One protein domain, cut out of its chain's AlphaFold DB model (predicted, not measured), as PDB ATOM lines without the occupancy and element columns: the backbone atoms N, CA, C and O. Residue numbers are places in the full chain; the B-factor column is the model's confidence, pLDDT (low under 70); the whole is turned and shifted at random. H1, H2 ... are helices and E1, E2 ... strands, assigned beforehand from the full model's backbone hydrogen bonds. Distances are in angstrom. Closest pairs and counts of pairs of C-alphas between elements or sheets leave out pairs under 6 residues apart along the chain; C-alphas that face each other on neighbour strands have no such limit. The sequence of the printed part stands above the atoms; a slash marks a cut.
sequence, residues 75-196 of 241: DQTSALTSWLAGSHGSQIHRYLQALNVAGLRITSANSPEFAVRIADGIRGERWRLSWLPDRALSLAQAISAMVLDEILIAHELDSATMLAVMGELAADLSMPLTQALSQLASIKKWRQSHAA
ATOM      1  N   ASP A  75     -55.098 -34.435  50.545       56.03
ATOM      2  CA  ASP A  75     -54.849 -34.780  49.137       56.03
ATOM      3  C   ASP A  75     -53.359 -35.042  48.837       56.03
ATOM      4  O   ASP A  75     -53.020 -35.825  47.951       56.03
ATOM      5  N   GLN A  76     -52.446 -34.430  49.597       62.47
ATOM      6  CA  GLN A  76     -50.996 -34.572  49.423       62.47
ATOM      7  C   GLN A  76     -50.517 -35.947  49.894       62.47
ATOM      8  O   GLN A  76     -49.665 -36.565  49.256       62.47
ATOM      9  N   THR A  77     -51.102 -36.464  50.979       63.22
ATOM     10  CA  THR A  77     -50.782 -37.801  51.487       63.22
ATOM     11  C   THR A  77     -51.205 -38.896  50.515       63.22
ATOM     12  O   THR A  77     -50.478 -39.874  50.373       63.22
ATOM     13  N   SER A  78     -52.317 -38.739  49.789       69.12
ATOM     14  CA  SER A  78     -52.796 -39.769  48.855       69.12
ATOM     15  C   SER A  78     -51.855 -39.973  47.660       69.12
ATOM     16  O   SER A  78     -51.470 -41.108  47.377       69.12
ATOM     17  N   ALA A  79     -51.403 -38.888  47.017       68.19
ATOM     18  CA  ALA A  79     -50.469 -38.972  45.890       68.19
ATOM     19  C   ALA A  79     -49.126 -39.602  46.301       68.19
ATOM     20  O   ALA A  79     -48.635 -40.512  45.635       68.19
ATOM     21  N   LEU A  80     -48.583 -39.186  47.451       75.00
ATOM     22  CA  LEU A  80     -47.362 -39.774  48.007       75.00
ATOM     23  C   LEU A  80     -47.542 -41.259  48.343       75.00
ATOM     24  O   LEU A  80     -46.650 -42.060  48.085       75.00
ATOM     25  N   THR A  81     -48.705 -41.647  48.867       74.69
ATOM     26  CA  THR A  81     -48.993 -43.053  49.192       74.69
ATOM     27  C   THR A  81     -49.042 -43.917  47.932       74.69
ATOM     28  O   THR A  81     -48.516 -45.028  47.937       74.69
ATOM     29  N   SER A  82     -49.608 -43.404  46.834       77.00
ATOM     30  CA  SER A  82     -49.646 -44.121  45.556       77.00
ATOM     31  C   SER A  82     -48.249 -44.394  45.000       77.00
ATOM     32  O   SER A  82     -48.010 -45.473  44.465       77.00
ATOM     33  N   TRP A  83     -47.315 -43.449  45.131       74.25
ATOM     34  CA  TRP A  83     -45.933 -43.661  44.693       74.25
ATOM     35  C   TRP A  83     -45.195 -44.680  45.545       74.25
ATOM     36  O   TRP A  83     -44.475 -45.528  45.025       74.25
ATOM     37  N   LEU A  84     -45.398 -44.617  46.861       77.75
ATOM     38  CA  LEU A  84     -44.789 -45.558  47.795       77.75
ATOM     39  C   LEU A  84     -45.314 -46.987  47.604       77.75
ATOM     40  O   LEU A  84     -44.621 -47.935  47.963       77.75
ATOM     41  N   ALA A  85     -46.502 -47.143  47.019       82.44
ATOM     42  CA  ALA A  85     -47.073 -48.438  46.666       82.44
ATOM     43  C   ALA A  85     -46.537 -49.020  45.340       82.44
ATOM     44  O   ALA A  85     -46.793 -50.189  45.050       82.44
ATOM     45  N   GLY A  86     -45.820 -48.233  44.527       85.06
ATOM     46  CA  GLY A  86     -45.229 -48.688  43.267       85.06
ATOM     47  C   GLY A  86     -44.038 -49.634  43.456       85.06
ATOM     48  O   GLY A  86     -43.466 -49.737  44.542       85.06
ATOM     49  N   SER A  87     -43.615 -50.297  42.372       87.38
ATOM     50  CA  SER A  87     -42.495 -51.257  42.374       87.38
ATOM     51  C   SER A  87     -41.174 -50.670  42.883       87.38
ATOM     52  O   SER A  87     -40.359 -51.404  43.437       87.38
ATOM     53  N   HIS A  88     -40.988 -49.354  42.747       93.12
ATOM     54  CA  HIS A  88     -39.793 -48.632  43.186       93.12
ATOM     55  C   HIS A  88     -40.046 -47.680  44.367       93.12
ATOM     56  O   HIS A  88     -39.268 -46.754  44.620       93.12
ATOM     57  N   GLY A  89     -41.149 -47.880  45.098       90.94
ATOM     58  CA  GLY A  89     -41.576 -46.975  46.163       90.94
ATOM     59  C   GLY A  89     -40.527 -46.783  47.261       90.94
ATOM     60  O   GLY A  89     -40.348 -45.668  47.750       90.94
ATOM     61  N   SER A  90     -39.770 -47.830  47.614       91.88
ATOM     62  CA  SER A  90     -38.730 -47.747  48.648       91.88
ATOM     63  C   SER A  90     -37.522 -46.909  48.212       91.88
ATOM     64  O   SER A  90     -36.987 -46.144  49.016       91.88
ATOM     65  N   GLN A  91     -37.123 -46.987  46.940       92.44
ATOM     66  CA  GLN A  91     -36.052 -46.168  46.375       92.44
ATOM     67  C   GLN A  91     -36.482 -44.701  46.298       92.44
ATOM     68  O   GLN A  91     -35.752 -43.826  46.757       92.44
ATOM     69  N   ILE A  92     -37.691 -44.430  45.795       93.06
ATOM     70  CA  ILE A  92     -38.249 -43.069  45.735       93.06
ATOM     71  C   ILE A  92     -38.345 -42.467  47.143       93.06
ATOM     72  O   ILE A  92     -37.990 -41.303  47.340       93.06
ATOM     73  N   HIS A  93     -38.753 -43.257  48.143       93.12
ATOM     74  CA  HIS A  93     -38.841 -42.805  49.532       93.12
ATOM     75  C   HIS A  93     -37.501 -42.303  50.082       93.12
ATOM     76  O   HIS A  93     -37.464 -41.267  50.744       93.12
ATOM     77  N   ARG A  94     -36.396 -43.000  49.785       94.44
ATOM     78  CA  ARG A  94     -35.048 -42.595  50.214       94.44
ATOM     79  C   ARG A  94     -34.689 -41.201  49.695       94.44
ATOM     80  O   ARG A  94     -34.239 -40.363  50.466       94.44
ATOM     81  N   TYR A  95     -34.926 -40.932  48.412       95.19
ATOM     82  CA  TYR A  95     -34.639 -39.621  47.822       95.19
ATOM     83  C   TYR A  95     -35.603 -38.535  48.294       95.19
ATOM     84  O   TYR A  95     -35.199 -37.392  48.483       95.19
ATOM     85  N   LEU A  96     -36.860 -38.890  48.559       95.12
ATOM     86  CA  LEU A  96     -37.826 -37.971  49.153       95.12
ATOM     87  C   LEU A  96     -37.363 -37.466  50.528       95.12
ATOM     88  O   LEU A  96     -37.538 -36.288  50.825       95.12
ATOM     89  N   GLN A  97     -36.738 -38.323  51.344       94.69
ATOM     90  CA  GLN A  97     -36.182 -37.934  52.647       94.69
ATOM     91  C   GLN A  97     -35.007 -36.946  52.540       94.69
ATOM     92  O   GLN A  97     -34.739 -36.224  53.499       94.69
ATOM     93  N   ALA A  98     -34.323 -36.883  51.392       95.12
ATOM     94  CA  ALA A  98     -33.269 -35.900  51.138       95.12
ATOM     95  C   ALA A  98     -33.821 -34.506  50.774       95.12
ATOM     96  O   ALA A  98     -33.076 -33.521  50.771       95.12
ATOM     97  N   LEU A  99     -35.124 -34.398  50.484       96.31
ATOM     98  CA  LEU A  99     -35.774 -33.132  50.167       96.31
ATOM     99  C   LEU A  99     -36.285 -32.434  51.431       96.31
ATOM    100  O   LEU A  99     -36.944 -33.024  52.283       96.31
ATOM    101  N   ASN A 100     -36.074 -31.122  51.500       95.81
ATOM    102  CA  ASN A 100     -36.753 -30.252  52.450       95.81
ATOM    103  C   ASN A 100     -38.018 -29.682  51.792       95.81
ATOM    104  O   ASN A 100     -37.941 -28.780  50.952       95.81
ATOM    105  N   VAL A 101     -39.178 -30.229  52.163       93.81
ATOM    106  CA  VAL A 101     -40.499 -29.808  51.677       93.81
ATOM    107  C   VAL A 101     -41.136 -28.868  52.701       93.81
ATOM    108  O   VAL A 101     -41.665 -29.296  53.725       93.81
ATOM    109  N   ALA A 102     -41.115 -27.570  52.410       91.06
ATOM    110  CA  ALA A 102     -41.811 -26.541  53.175       91.06
ATOM    111  C   ALA A 102     -43.070 -26.065  52.431       91.06
ATOM    112  O   ALA A 102     -43.172 -26.173  51.210       91.06
ATOM    113  N   GLY A 103     -44.022 -25.453  53.145       87.69
ATOM    114  CA  GLY A 103     -45.322 -25.068  52.569       87.69
ATOM    115  C   GLY A 103     -45.274 -24.126  51.351       87.69
ATOM    116  O   GLY A 103     -46.243 -24.064  50.593       87.69
ATOM    117  N   LEU A 104     -44.163 -23.405  51.146       92.56
ATOM    118  CA  LEU A 104     -43.958 -22.490  50.013       92.56
ATOM    119  C   LEU A 104     -42.785 -22.874  49.097       92.56
ATOM    120  O   LEU A 104     -42.596 -22.238  48.058       92.56
ATOM    121  N   ARG A 105     -41.964 -23.858  49.479       95.75
ATOM    122  CA  ARG A 105     -40.707 -24.156  48.787       95.75
ATOM    123  C   ARG A 105     -40.291 -25.611  48.986       95.75
ATOM    124  O   ARG A 105     -40.400 -26.121  50.092       95.75
ATOM    125  N   ILE A 106     -39.755 -26.233  47.942       97.62
ATOM    126  CA  ILE A 106     -39.075 -27.529  48.011       97.62
ATOM    127  C   ILE A 106     -37.624 -27.312  47.600       97.62
ATOM    128  O   ILE A 106     -37.364 -26.676  46.578       97.62
ATOM    129  N   THR A 107     -36.686 -27.821  48.387       97.88
ATOM    130  CA  THR A 107     -35.245 -27.728  48.114       97.88
ATOM    131  C   THR A 107     -34.550 -29.048  48.403       97.88
ATOM    132  O   THR A 107     -35.032 -29.825  49.222       97.88
ATOM    133  N   SER A 108     -33.386 -29.254  47.798       96.94
ATOM    134  CA  SER A 108     -32.428 -30.288  48.190       96.94
ATOM    135  C   SER A 108     -31.175 -29.631  48.780       96.94
ATOM    136  O   SER A 108     -30.864 -28.486  48.455       96.94
ATOM    137  N   ALA A 109     -30.464 -30.341  49.657       95.94
ATOM    138  CA  ALA A 109     -29.138 -29.926  50.119       95.94
ATOM    139  C   ALA A 109     -28.050 -30.137  49.049       95.94
ATOM    140  O   ALA A 109     -27.051 -29.421  49.037       95.94
ATOM    141  N   ASN A 110     -28.260 -31.098  48.146       95.50
ATOM    142  CA  ASN A 110     -27.290 -31.514  47.134       95.50
ATOM    143  C   ASN A 110     -27.498 -30.807  45.789       95.50
ATOM    144  O   ASN A 110     -26.608 -30.817  44.941       95.50
ATOM    145  N   SER A 111     -28.657 -30.168  45.600       95.38
ATOM    146  CA  SER A 111     -28.992 -29.445  44.379       95.38
ATOM    147  C   SER A 111     -29.267 -27.963  44.631       95.38
ATOM    148  O   SER A 111     -30.012 -27.621  45.551       95.38
ATOM    149  N   PRO A 112     -28.762 -27.057  43.773       95.94
ATOM    150  CA  PRO A 112     -29.172 -25.658  43.781       95.94
ATOM    151  C   PRO A 112     -30.527 -25.436  43.078       95.94
ATOM    152  O   PRO A 112     -30.961 -24.285  42.924       95.94
ATOM    153  N   GLU A 113     -31.162 -26.500  42.581       97.31
ATOM    154  CA  GLU A 113     -32.506 -26.461  42.025       97.31
ATOM    155  C   GLU A 113     -33.566 -26.486  43.131       97.31
ATOM    156  O   GLU A 113     -33.354 -26.973  44.243       97.31
ATOM    157  N   PHE A 114     -34.718 -25.886  42.850       97.88
ATOM    158  CA  PHE A 114     -35.789 -25.753  43.826       97.88
ATOM    159  C   PHE A 114     -37.153 -25.652  43.150       97.88
ATOM    160  O   PHE A 114     -37.272 -25.204  42.009       97.88
ATOM    161  N   ALA A 115     -38.203 -25.990  43.896       98.12
ATOM    162  CA  ALA A 115     -39.577 -25.667  43.537       98.12
ATOM    163  C   ALA A 115     -40.093 -24.541  44.434       98.12
ATOM    164  O   ALA A 115     -39.852 -24.536  45.642       98.12
ATOM    165  N   VAL A 116     -40.831 -23.594  43.864       96.88
ATOM    166  CA  VAL A 116     -41.561 -22.566  44.613       96.88
ATOM    167  C   VAL A 116     -43.047 -22.698  44.360       96.88
ATOM    168  O   VAL A 116     -43.488 -22.921  43.230       96.88
ATOM    169  N   ARG A 117     -43.825 -22.512  45.419       94.81
ATOM    170  CA  ARG A 117     -45.266 -22.371  45.307       94.81
ATOM    171  C   ARG A 117     -45.587 -20.990  44.746       94.81
ATOM    172  O   ARG A 117     -45.138 -19.976  45.274       94.81
ATOM    173  N   ILE A 118     -46.376 -20.956  43.683       94.12
ATOM    174  CA  ILE A 118     -46.881 -19.735  43.059       94.12
ATOM    175  C   ILE A 118     -48.340 -19.538  43.474       94.12
ATOM    176  O   ILE A 118     -49.172 -20.438  43.357       94.12
ATOM    177  N   ALA A 119     -48.640 -18.353  44.003       82.19
ATOM    178  CA  ALA A 119     -49.995 -17.962  44.366       82.19
ATOM    179  C   ALA A 119     -50.733 -17.492  43.106       82.19
ATOM    180  O   ALA A 119     -50.653 -16.325  42.739       82.19
ATOM    181  N   ASP A 120     -51.429 -18.404  42.430       70.19
ATOM    182  CA  ASP A 120     -52.158 -18.112  41.186       70.19
ATOM    183  C   ASP A 120     -53.668 -17.902  41.436       70.19
ATOM    184  O   ASP A 120     -54.542 -18.533  40.833       70.19
ATOM    185  N   GLY A 121     -53.988 -17.037  42.405       65.00
ATOM    186  CA  GLY A 121     -55.364 -16.653  42.734       65.00
ATOM    187  C   GLY A 121     -56.286 -17.829  43.095       65.00
ATOM    188  O   GLY A 121     -55.952 -18.673  43.921       65.00
ATOM    189  N   ILE A 122     -57.482 -17.859  42.493       58.91
ATOM    190  CA  ILE A 122     -58.592 -18.792  42.799       58.91
ATOM    191  C   ILE A 122     -58.261 -20.250  42.394       58.91
ATOM    192  O   ILE A 122     -58.933 -21.187  42.820       58.91
ATOM    193  N   ARG A 123     -57.216 -20.479  41.585       59.03
ATOM    194  CA  ARG A 123     -56.919 -21.773  40.945       59.03
ATOM    195  C   ARG A 123     -55.846 -22.593  41.673       59.03
ATOM    196  O   ARG A 123     -54.880 -23.035  41.057       59.03
ATOM    197  N   GLY A 124     -56.076 -22.862  42.958       66.94
ATOM    198  CA  GLY A 124     -55.358 -23.893  43.717       66.94
ATOM    199  C   GLY A 124     -53.853 -23.660  43.912       66.94
ATOM    200  O   GLY A 124     -53.278 -22.653  43.508       66.94
ATOM    201  N   GLU A 125     -53.204 -24.605  44.595       80.75
ATOM    202  CA  GLU A 125     -51.767 -24.547  44.875       80.75
ATOM    203  C   GLU A 125     -50.974 -24.995  43.641       80.75
ATOM    204  O   GLU A 125     -50.918 -26.185  43.325       80.75
ATOM    205  N   ARG A 126     -50.360 -24.045  42.931       93.12
ATOM    206  CA  ARG A 126     -49.474 -24.329  41.798       93.12
ATOM    207  C   ARG A 126     -48.017 -24.228  42.226       93.12
ATOM    208  O   ARG A 126     -47.653 -23.393  43.052       93.12
ATOM    209  N   TRP A 127     -47.183 -25.065  41.637       96.12
ATOM    210  CA  TRP A 127     -45.748 -25.113  41.871       96.12
ATOM    211  C   TRP A 127     -44.993 -24.837  40.581       96.12
ATOM    212  O   TRP A 127     -45.458 -25.167  39.493       96.12
ATOM    213  N   ARG A 128     -43.824 -24.218  40.700       97.38
ATOM    214  CA  ARG A 128     -42.928 -23.941  39.580       97.38
ATOM    215  C   ARG A 128     -41.507 -24.322  39.962       97.38
ATOM    216  O   ARG A 128     -41.057 -23.980  41.055       97.38
ATOM    217  N   LEU A 129     -40.811 -25.002  39.062       98.12
ATOM    218  CA  LEU A 129     -39.421 -25.412  39.252       98.12
ATOM    219  C   LEU A 129     -38.473 -24.345  38.712       98.12
ATOM    220  O   LEU A 129     -38.769 -23.702  37.705       98.12
ATOM    221  N   SER A 130     -37.305 -24.211  39.335       97.50
ATOM    222  CA  SER A 130     -36.209 -23.385  38.820       97.50
ATOM    223  C   SER A 130     -35.740 -23.846  37.442       97.50
ATOM    224  O   SER A 130     -35.375 -23.007  36.622       97.50
ATOM    225  N   TRP A 131     -35.793 -25.156  37.173       97.44
ATOM    226  CA  TRP A 131     -35.352 -25.728  35.905       97.44
ATOM    227  C   TRP A 131     -36.464 -25.956  34.867       97.44
ATOM    228  O   TRP A 131     -36.193 -26.323  33.726       97.44
ATOM    229  N   LEU A 132     -37.723 -25.714  35.236       97.31
ATOM    230  CA  LEU A 132     -38.869 -25.820  34.331       97.31
ATOM    231  C   LEU A 132     -39.845 -24.657  34.587       97.31
ATOM    232  O   LEU A 132     -40.949 -24.871  35.095       97.31
ATOM    233  N   PRO A 133     -39.433 -23.408  34.295       96.19
ATOM    234  CA  PRO A 133     -40.183 -22.215  34.687       96.19
ATOM    235  C   PRO A 133     -41.490 -22.033  33.907       96.19
ATOM    236  O   PRO A 133     -42.434 -21.433  34.420       96.19
ATOM    237  N   ASP A 134     -41.576 -22.578  32.696       95.38
ATOM    238  CA  ASP A 134     -42.723 -22.379  31.801       95.38
ATOM    239  C   ASP A 134     -43.915 -23.283  32.134       95.38
ATOM    240  O   ASP A 134     -44.941 -23.258  31.453       95.38
ATOM    241  N   ARG A 135     -43.797 -24.099  33.190       95.50
ATOM    242  CA  ARG A 135     -44.813 -25.078  33.558       95.50
ATOM    243  C   ARG A 135     -45.274 -24.914  34.999       95.50
ATOM    244  O   ARG A 135     -44.484 -24.977  35.936       95.50
ATOM    245  N   ALA A 136     -46.587 -24.769  35.158       95.19
ATOM    246  CA  ALA A 136     -47.247 -24.906  36.446       95.19
ATOM    247  C   ALA A 136     -47.488 -26.392  36.746       95.19
ATOM    248  O   ALA A 136     -48.031 -27.120  35.914       95.19
ATOM    249  N   LEU A 137     -47.087 -26.818  37.936       95.31
ATOM    250  CA  LEU A 137     -47.131 -28.197  38.404       95.31
ATOM    251  C   LEU A 137     -48.026 -28.323  39.635       95.31
ATOM    252  O   LEU A 137     -48.206 -27.365  40.392       95.31
ATOM    253  N   SER A 138     -48.562 -29.520  39.857       93.56
ATOM    254  CA  SER A 138     -49.091 -29.886  41.172       93.56
ATOM    255  C   SER A 138     -47.949 -30.064  42.183       93.56
ATOM    256  O   SER A 138     -46.783 -30.182  41.798       93.56
ATOM    257  N   LEU A 139     -48.270 -30.112  43.482       93.12
ATOM    258  CA  LEU A 139     -47.264 -30.432  44.503       93.12
ATOM    259  C   LEU A 139     -46.602 -31.785  44.222       93.12
ATOM    260  O   LEU A 139     -45.382 -31.874  44.266       93.12
ATOM    261  N   ALA A 140     -47.402 -32.808  43.900       93.69
ATOM    262  CA  ALA A 140     -46.889 -34.132  43.564       93.69
ATOM    263  C   ALA A 140     -45.895 -34.030  42.401       93.69
ATOM    264  O   ALA A 140     -44.731 -34.349  42.568       93.69
ATOM    265  N   GLN A 141     -46.273 -33.428  41.277       95.88
ATOM    266  CA  GLN A 141     -45.354 -33.257  40.148       95.88
ATOM    267  C   GLN A 141     -44.074 -32.492  40.518       95.88
ATOM    268  O   GLN A 141     -42.984 -32.867  40.095       95.88
ATOM    269  N   ALA A 142     -44.173 -31.439  41.332       96.88
ATOM    270  CA  ALA A 142     -42.992 -30.725  41.807       96.88
ATOM    271  C   ALA A 142     -42.067 -31.629  42.640       96.88
ATOM    272  O   ALA A 142     -40.853 -31.566  42.465       96.88
ATOM    273  N   ILE A 143     -42.621 -32.500  43.488       96.56
ATOM    274  CA  ILE A 143     -41.840 -33.499  44.225       96.56
ATOM    275  C   ILE A 143     -41.208 -34.512  43.257       96.56
ATOM    276  O   ILE A 143     -40.011 -34.755  43.391       96.56
ATOM    277  N   SER A 144     -41.930 -35.041  42.254       96.44
ATOM    278  CA  SER A 144     -41.363 -36.010  41.291       96.44
ATOM    279  C   SER A 144     -40.141 -35.428  40.592       96.44
ATOM    280  O   SER A 144     -39.102 -36.071  40.485       96.44
ATOM    281  N   ALA A 145     -40.257 -34.176  40.147       97.75
ATOM    282  CA  ALA A 145     -39.177 -33.453  39.500       97.75
ATOM    283  C   ALA A 145     -37.972 -33.215  40.419       97.75
ATOM    284  O   ALA A 145     -36.834 -33.327  39.966       97.75
ATOM    285  N   MET A 146     -38.207 -32.877  41.690       98.12
ATOM    286  CA  MET A 146     -37.129 -32.678  42.662       98.12
ATOM    287  C   MET A 146     -36.430 -33.996  43.013       98.12
ATOM    288  O   MET A 146     -35.208 -34.024  43.109       98.12
ATOM    289  N   VAL A 147     -37.177 -35.098  43.138       97.31
ATOM    290  CA  VAL A 147     -36.610 -36.442  43.331       97.31
ATOM    291  C   VAL A 147     -35.803 -36.880  42.106       97.31
ATOM    292  O   VAL A 147     -34.716 -37.432  42.255       97.31
ATOM    293  N   LEU A 148     -36.291 -36.600  40.894       97.69
ATOM    294  CA  LEU A 148     -35.581 -36.901  39.649       97.69
ATOM    295  C   LEU A 148     -34.210 -36.207  39.599       97.69
ATOM    296  O   LEU A 148     -33.220 -36.834  39.224       97.69
ATOM    297  N   ASP A 149     -34.138 -34.931  39.988       97.88
ATOM    298  CA  ASP A 149     -32.870 -34.199  40.061       97.88
ATOM    299  C   ASP A 149     -31.940 -34.737  41.164       97.88
ATOM    300  O   ASP A 149     -30.735 -34.840  40.942       97.88
ATOM    301  N   GLU A 150     -32.485 -35.158  42.308       97.44
ATOM    302  CA  GLU A 150     -31.707 -35.762  43.397       97.44
ATOM    303  C   GLU A 150     -31.057 -37.091  42.982       97.44
ATOM    304  O   GLU A 150     -29.866 -37.308  43.217       97.44
ATOM    305  N   ILE A 151     -31.807 -37.963  42.296       96.88
ATOM    306  CA  ILE A 151     -31.301 -39.243  41.764       96.88
ATOM    307  C   ILE A 151     -30.104 -39.007  40.835       96.88
ATOM    308  O   ILE A 151     -29.099 -39.720  40.912       96.88
ATOM    309  N   LEU A 152     -30.197 -37.982  39.982       96.56
ATOM    310  CA  LEU A 152     -29.138 -37.590  39.054       96.56
ATOM    311  C   LEU A 152     -27.881 -37.048  39.730       96.56
ATOM    312  O   LEU A 152     -26.869 -36.920  39.052       96.56
ATOM    313  N   ILE A 153     -27.943 -36.656  40.999       95.56
ATOM    314  CA  ILE A 153     -26.791 -36.129  41.736       95.56
ATOM    315  C   ILE A 153     -26.165 -37.234  42.583       95.56
ATOM    316  O   ILE A 153     -24.945 -37.377  42.604       95.56
ATOM    317  N   ALA A 154     -26.996 -38.027  43.259       94.50
ATOM    318  CA  ALA A 154     -26.537 -39.053  44.186       94.50
ATOM    319  C   ALA A 154     -25.904 -40.266  43.481       94.50
ATOM    320  O   ALA A 154     -24.970 -40.859  44.013       94.50
ATOM    321  N   HIS A 155     -26.403 -40.645  42.294       92.06
ATOM    322  CA  HIS A 155     -25.904 -41.782  41.504       92.06
ATOM    323  C   HIS A 155     -25.781 -43.122  42.272       92.06
ATOM    324  O   HIS A 155     -24.934 -43.950  41.952       92.06
ATOM    325  N   GLU A 156     -26.627 -43.361  43.280       94.31
ATOM    326  CA  GLU A 156     -26.537 -44.561  44.135       94.31
ATOM    327  C   GLU A 156     -27.261 -45.797  43.565       94.31
ATOM    328  O   GLU A 156     -27.086 -46.903  44.072       94.31
ATOM    329  N   LEU A 157     -28.096 -45.617  42.538       94.75
ATOM    330  CA  LEU A 157     -28.824 -46.703  41.875       94.75
ATOM    331  C   LEU A 157     -28.003 -47.289  40.725       94.75
ATOM    332  O   LEU A 157     -27.270 -46.569  40.045       94.75
ATOM    333  N   ASP A 158     -28.188 -48.580  40.449       96.94
ATOM    334  CA  ASP A 158     -27.694 -49.162  39.205       96.94
ATOM    335  C   ASP A 158     -28.393 -48.525  37.990       96.94
ATOM    336  O   ASP A 158     -29.516 -48.023  38.080       96.94
ATOM    337  N   SER A 159     -27.727 -48.554  36.835       96.31
ATOM    338  CA  SER A 159     -28.195 -47.865  35.631       96.31
ATOM    339  C   SER A 159     -29.588 -48.305  35.170       96.31
ATOM    340  O   SER A 159     -30.333 -47.482  34.640       96.31
ATOM    341  N   ALA A 160     -29.955 -49.580  35.351       96.19
ATOM    342  CA  ALA A 160     -31.253 -50.088  34.915       96.19
ATOM    343  C   ALA A 160     -32.369 -49.588  35.842       96.19
ATOM    344  O   ALA A 160     -33.356 -49.026  35.362       96.19
ATOM    345  N   THR A 161     -32.178 -49.705  37.160       95.75
ATOM    346  CA  THR A 161     -33.124 -49.189  38.159       95.75
ATOM    347  C   THR A 161     -33.253 -47.671  38.073       95.75
ATOM    348  O   THR A 161     -34.363 -47.146  38.100       95.75
ATOM    349  N   MET A 162     -32.141 -46.949  37.902       96.44
ATOM    350  CA  MET A 162     -32.146 -45.494  37.738       96.44
ATOM    351  C   MET A 162     -33.037 -45.070  36.566       96.44
ATOM    352  O   MET A 162     -33.917 -44.230  36.739       96.44
ATOM    353  N   LEU A 163     -32.858 -45.670  35.386       96.69
ATOM    354  CA  LEU A 163     -33.654 -45.330  34.203       96.69
ATOM    355  C   LEU A 163     -35.136 -45.688  34.366       96.69
ATOM    356  O   LEU A 163     -35.987 -44.913  33.928       96.69
ATOM    357  N   ALA A 164     -35.449 -46.818  35.006       96.12
ATOM    358  CA  ALA A 164     -36.827 -47.214  35.287       96.12
ATOM    359  C   ALA A 164     -37.524 -46.200  36.209       96.12
ATOM    360  O   ALA A 164     -38.563 -45.647  35.844       96.12
ATOM    361  N   VAL A 165     -36.901 -45.874  37.347       95.75
ATOM    362  CA  VAL A 165     -37.427 -44.901  38.319       95.75
ATOM    363  C   VAL A 165     -37.584 -43.521  37.692       95.75
ATOM    364  O   VAL A 165     -38.625 -42.882  37.827       95.75
ATOM    365  N   MET A 166     -36.573 -43.044  36.965       96.75
ATOM    366  CA  MET A 166     -36.659 -41.742  36.306       96.75
ATOM    367  C   MET A 166     -37.737 -41.710  35.217       96.75
ATOM    368  O   MET A 166     -38.349 -40.665  35.003       96.75
ATOM    369  N   GLY A 167     -37.987 -42.835  34.540       96.69
ATOM    370  CA  GLY A 167     -39.078 -42.980  33.581       96.69
ATOM    371  C   GLY A 167     -40.453 -42.798  34.228       96.69
ATOM    372  O   GLY A 167     -41.266 -42.035  33.709       96.69
ATOM    373  N   GLU A 168     -40.682 -43.431  35.381       95.19
ATOM    374  CA  GLU A 168     -41.909 -43.266  36.175       95.19
ATOM    375  C   GLU A 168     -42.085 -41.809  36.638       95.19
ATOM    376  O   GLU A 168     -43.126 -41.196  36.396       95.19
ATOM    377  N   LEU A 169     -41.033 -41.203  37.198       95.75
ATOM    378  CA  LEU A 169     -41.065 -39.808  37.655       95.75
ATOM    379  C   LEU A 169     -41.294 -38.817  36.504       95.75
ATOM    380  O   LEU A 169     -42.000 -37.825  36.668       95.75
ATOM    381  N   ALA A 170     -40.723 -39.064  35.322       96.88
ATOM    382  CA  ALA A 170     -40.973 -38.239  34.141       96.88
ATOM    383  C   ALA A 170     -42.413 -38.400  33.619       96.88
ATOM    384  O   ALA A 170     -43.023 -37.423  33.171       96.88
ATOM    385  N   ALA A 171     -42.986 -39.602  33.726       95.88
ATOM    386  CA  ALA A 171     -44.378 -39.852  33.373       95.88
ATOM    387  C   ALA A 171     -45.354 -39.070  34.271       95.88
ATOM    388  O   ALA A 171     -46.318 -38.507  33.748       95.88
ATOM    389  N   ASP A 172     -45.068 -38.918  35.571       95.31
ATOM    390  CA  ASP A 172     -45.843 -38.040  36.471       95.31
ATOM    391  C   ASP A 172     -45.832 -36.582  35.998       95.31
ATOM    392  O   ASP A 172     -46.844 -35.871  36.033       95.31
ATOM    393  N   LEU A 173     -44.682 -36.135  35.490       96.00
ATOM    394  CA  LEU A 173     -44.533 -34.832  34.853       96.00
ATOM    395  C   LEU A 173     -45.207 -34.783  33.480       96.00
ATOM    396  O   LEU A 173     -45.097 -33.771  32.807       96.00
ATOM    397  N   SER A 174     -45.885 -35.828  33.006       96.88
ATOM    398  CA  SER A 174     -46.478 -35.905  31.662       96.88
ATOM    399  C   SER A 174     -45.498 -35.465  30.564       96.88
ATOM    400  O   SER A 174     -45.863 -34.706  29.664       96.88
ATOM    401  N   MET A 175     -44.224 -35.852  30.681       97.50
ATOM    402  CA  MET A 175     -43.200 -35.544  29.687       97.50
ATOM    403  C   MET A 175     -42.251 -36.730  29.477       97.50
ATOM    404  O   MET A 175     -42.015 -37.499  30.407       97.50
ATOM    405  N   PRO A 176     -41.666 -36.891  28.280       98.19
ATOM    406  CA  PRO A 176     -40.653 -37.913  28.047       98.19
ATOM    407  C   PRO A 176     -39.418 -37.704  28.932       98.19
ATOM    408  O   PRO A 176     -38.950 -36.573  29.101       98.19
ATOM    409  N   LEU A 177     -38.827 -38.802  29.414       98.19
ATOM    410  CA  LEU A 177     -37.604 -38.771  30.223       98.19
ATOM    411  C   LEU A 177     -36.464 -38.010  29.526       98.19
ATOM    412  O   LEU A 177     -35.808 -37.173  30.139       98.19
ATOM    413  N   THR A 178     -36.264 -38.233  28.227       98.25
ATOM    414  CA  THR A 178     -35.233 -37.542  27.434       98.25
ATOM    415  C   THR A 178     -35.404 -36.023  27.450       98.25
ATOM    416  O   THR A 178     -34.417 -35.292  27.539       98.25
ATOM    417  N   GLN A 179     -36.646 -35.536  27.424       98.25
ATOM    418  CA  GLN A 179     -36.944 -34.111  27.499       98.25
ATOM    419  C   GLN A 179     -36.645 -33.553  28.896       98.25
ATOM    420  O   GLN A 179     -36.044 -32.485  28.999       98.25
ATOM    421  N   ALA A 180     -37.019 -34.270  29.962       97.88
ATOM    422  CA  ALA A 180     -36.725 -33.856  31.337       97.88
ATOM    423  C   ALA A 180     -35.208 -33.750  31.576       97.88
ATOM    424  O   ALA A 180     -34.718 -32.726  32.055       97.88
ATOM    425  N   LEU A 181     -34.457 -34.767  31.138       97.69
ATOM    426  CA  LEU A 181     -32.995 -34.794  31.195       97.69
ATOM    427  C   LEU A 181     -32.359 -33.644  30.407       97.69
ATOM    428  O   LEU A 181     -31.456 -32.977  30.910       97.69
ATOM    429  N   SER A 182     -32.844 -33.380  29.190       97.88
ATOM    430  CA  SER A 182     -32.336 -32.292  28.348       97.88
ATOM    431  C   SER A 182     -32.522 -30.920  29.003       97.88
ATOM    432  O   SER A 182     -31.627 -30.076  28.917       97.88
ATOM    433  N   GLN A 183     -33.658 -30.686  29.666       97.44
ATOM    434  CA  GLN A 183     -33.923 -29.419  30.356       97.44
ATOM    435  C   GLN A 183     -32.987 -29.224  31.552       97.44
ATOM    436  O   GLN A 183     -32.314 -28.195  31.656       97.44
ATOM    437  N   LEU A 184     -32.859 -30.247  32.403       96.50
ATOM    438  CA  LEU A 184     -31.934 -30.222  33.537       96.50
ATOM    439  C   LEU A 184     -30.484 -30.002  33.095       96.50
ATOM    440  O   LEU A 184     -29.791 -29.145  33.646       96.50
ATOM    441  N   ALA A 185     -30.030 -30.726  32.069       96.56
ATOM    442  CA  ALA A 185     -28.677 -30.582  31.538       96.56
ATOM    443  C   ALA A 185     -28.417 -29.167  31.000       96.56
ATOM    444  O   ALA A 185     -27.358 -28.591  31.259       96.56
ATOM    445  N   SER A 186     -29.391 -28.580  30.297       96.56
ATOM    446  CA  SER A 186     -29.281 -27.225  29.743       96.56
ATOM    447  C   SER A 186     -29.091 -26.178  30.841       96.56
ATOM    448  O   SER A 186     -28.236 -25.299  30.721       96.56
ATOM    449  N   ILE A 187     -29.827 -26.305  31.945       95.56
ATOM    450  CA  ILE A 187     -29.772 -25.342  33.051       95.56
ATOM    451  C   ILE A 187     -28.531 -25.534  33.914       95.56
ATOM    452  O   ILE A 187     -27.879 -24.546  34.260       95.56
ATOM    453  N   LYS A 188     -28.121 -26.781  34.176       94.50
ATOM    454  CA  LYS A 188     -26.844 -27.065  34.847       94.50
ATOM    455  C   LYS A 188     -25.670 -26.497  34.048       94.50
ATOM    456  O   LYS A 188     -24.825 -25.808  34.619       94.50
ATOM    457  N   LYS A 189     -25.664 -26.681  32.723       95.44
ATOM    458  CA  LYS A 189     -24.655 -26.092  31.831       95.44
ATOM    459  C   LYS A 189     -24.672 -24.563  31.881       95.44
ATOM    460  O   LYS A 189     -23.619 -23.953  32.047       95.44
ATOM    461  N   TRP A 190     -25.848 -23.939  31.779       94.31
ATOM    462  CA  TRP A 190     -25.985 -22.481  31.853       94.31
ATOM    463  C   TRP A 190     -25.415 -21.929  33.167       94.31
ATOM    464  O   TRP A 190     -24.615 -20.992  33.140       94.31
ATOM    465  N   ARG A 191     -25.731 -22.554  34.309       91.62
ATOM    466  CA  ARG A 191     -25.197 -22.156  35.621       91.62
ATOM    467  C   ARG A 191     -23.687 -22.344  35.723       91.62
ATOM    468  O   ARG A 191     -23.015 -21.460  36.242       91.62
ATOM    469  N   GLN A 192     -23.146 -23.449  35.209       90.94
ATOM    470  CA  GLN A 192     -21.697 -23.684  35.184       90.94
ATOM    471  C   GLN A 192     -20.966 -22.589  34.396       90.94
ATOM    472  O   GLN A 192     -19.945 -22.084  34.857       90.94
ATOM    473  N   SER A 193     -21.515 -22.162  33.252       93.31
ATOM    474  CA  SER A 193     -20.954 -21.041  32.488       93.31
ATOM    475  C   SER A 193     -21.018 -19.717  33.260       93.31
ATOM    476  O   SER A 193     -20.046 -18.970  33.250       93.31
ATOM    477  N   HIS A 194     -22.115 -19.443  33.976       89.56
ATOM    478  CA  HIS A 194     -22.270 -18.202  34.749       89.56
ATOM    479  C   HIS A 194     -21.403 -18.171  36.015       89.56
ATOM    480  O   HIS A 194     -20.869 -17.120  36.370       89.56
ATOM    481  N   ALA A 195     -21.206 -19.316  36.673       87.88
ATOM    482  CA  ALA A 195     -20.313 -19.435  37.823       87.88
ATOM    483  C   ALA A 195     -18.851 -19.138  37.444       87.88
ATOM    484  O   ALA A 195     -18.139 -18.494  38.210       87.88
ATOM    485  N   ALA A 196     -18.421 -19.543  36.244       82.62
ATOM    486  CA  ALA A 196     -17.078 -19.253  35.742       82.62
ATOM    487  C   ALA A 196     -16.859 -17.756  35.448       82.62
ATOM    488  O   ALA A 196     -15.759 -17.248  35.643       82.62
TER     489      ALA A 196
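AT A GLANCE: This is residues 75 to 196 of the 241 residues of an uncharacterized protein of Nocardia tenerifensis (UniProt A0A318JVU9). One helix, H3, makes the core: the four-stranded sheet E1 E2 E3 E4 curves partly round one side of it, and H2 and H4 pack on it away from the sheet. H1 packs on the first residues of H3, and the long H5 leaves the last part of H4 at about a right angle and runs outward past one side of H3. The printed part has 122 residues, with five named helices and four named strands in the order H1 H2 E1 E2 E3 E4 H3 H4 H5; the sheet runs E1 E2 E3 E4, antiparallel throughout, and the class is mixed, helices and strands. The whole is compact, with a radius of gyration of the C-alphas of 14.0 A and spans of 42 by 41 by 26 A.

HOW THE PARTS SIT: Start with H1, residues 75 to 84, and H2, residues 89 to 97; they touch only at the corner by their link, at Trp 83 and Gly 89, whose C-alphas are 5.7 A apart. Next come E1, residues 99 to 102, E2, residues 105 to 108, E3, residues 114 to 119, and E4, residues 125 to 129, a meander in which each strand is the antiparallel neighbour of the one before. In the hairpin of E1 and E2 look for N 100 and O 107, 2.8 A apart and within hydrogen-bond range. In the hairpin of E2 and E3, N 106 and O 115 are 2.9 A apart, within range too. In the hairpin of E3 and E4 you will find N 116 and O 128 at 2.8 A, also within range. Now go on to H3, residues 139 to 154, the hub, which touches three other helices. It is on the sheet at a height over the sheet of 8.4 A, over E2 and E3; it runs along the strands, at 7 degrees to E3 on the local plane. This gives two layers, a helix on one face of a sheet. H3 touches H1 with residues 139 to 140 alone, the closest C-alphas being those of Ala 79 and Ala 140, 6.5 A apart. It touches H2 about perpendicular, at 87 degrees, with the C-alphas of Tyr 95 and Val 147 closest at 5.8 A. H3 and H4, residues 159 to 172, form a helical hairpin at a shallow tilt of 20 degrees, and their closest C-alphas, of Ser 144 and Leu 169, are 5.3 A apart. H5, residues 177 to 196, touches H4 with residues 177 to 180 alone, about perpendicular at 81 degrees; the closest C-alphas are those of Ala 170 and Leu 177, 5.2 A apart. H5 is close to but not clearly touching H3, and apart from E1, E2, E3 and E4. In H2, H3, H4 and H5 every O i to N i+4 pair is within hydrogen-bond range; in H1 5 of 6 are.

IN THESE COORDINATES: Find C-alpha 75 at (-54.849, -34.780, 49.137), where H1 begins; its first and last C-alphas are 14.8 A apart. H2 spans 12.4 A. Among the strands, E3 is the longest at 16.2 A, and E4 spans 13.6 A. Find C-alpha 139 at (-47.264, -30.432, 44.503); from there H3 runs 22.5 A to C-alpha 154. H4 spans 20.2 A, and H5 runs 28.9 A to C-alpha 196 at (-17.078, -19.253, 35.742).

THE WHOLE: The C-alphas of Ile 122 and Asp 158 are the two farthest apart, at 43.5 A. The printed part has no cut and no long link; the link from E4 to H3, nine residues, is short, and the other links are tight. The mean pLDDT of the printed part is 91.5, and residues 75 to 79 and 121 to 124 are under 70.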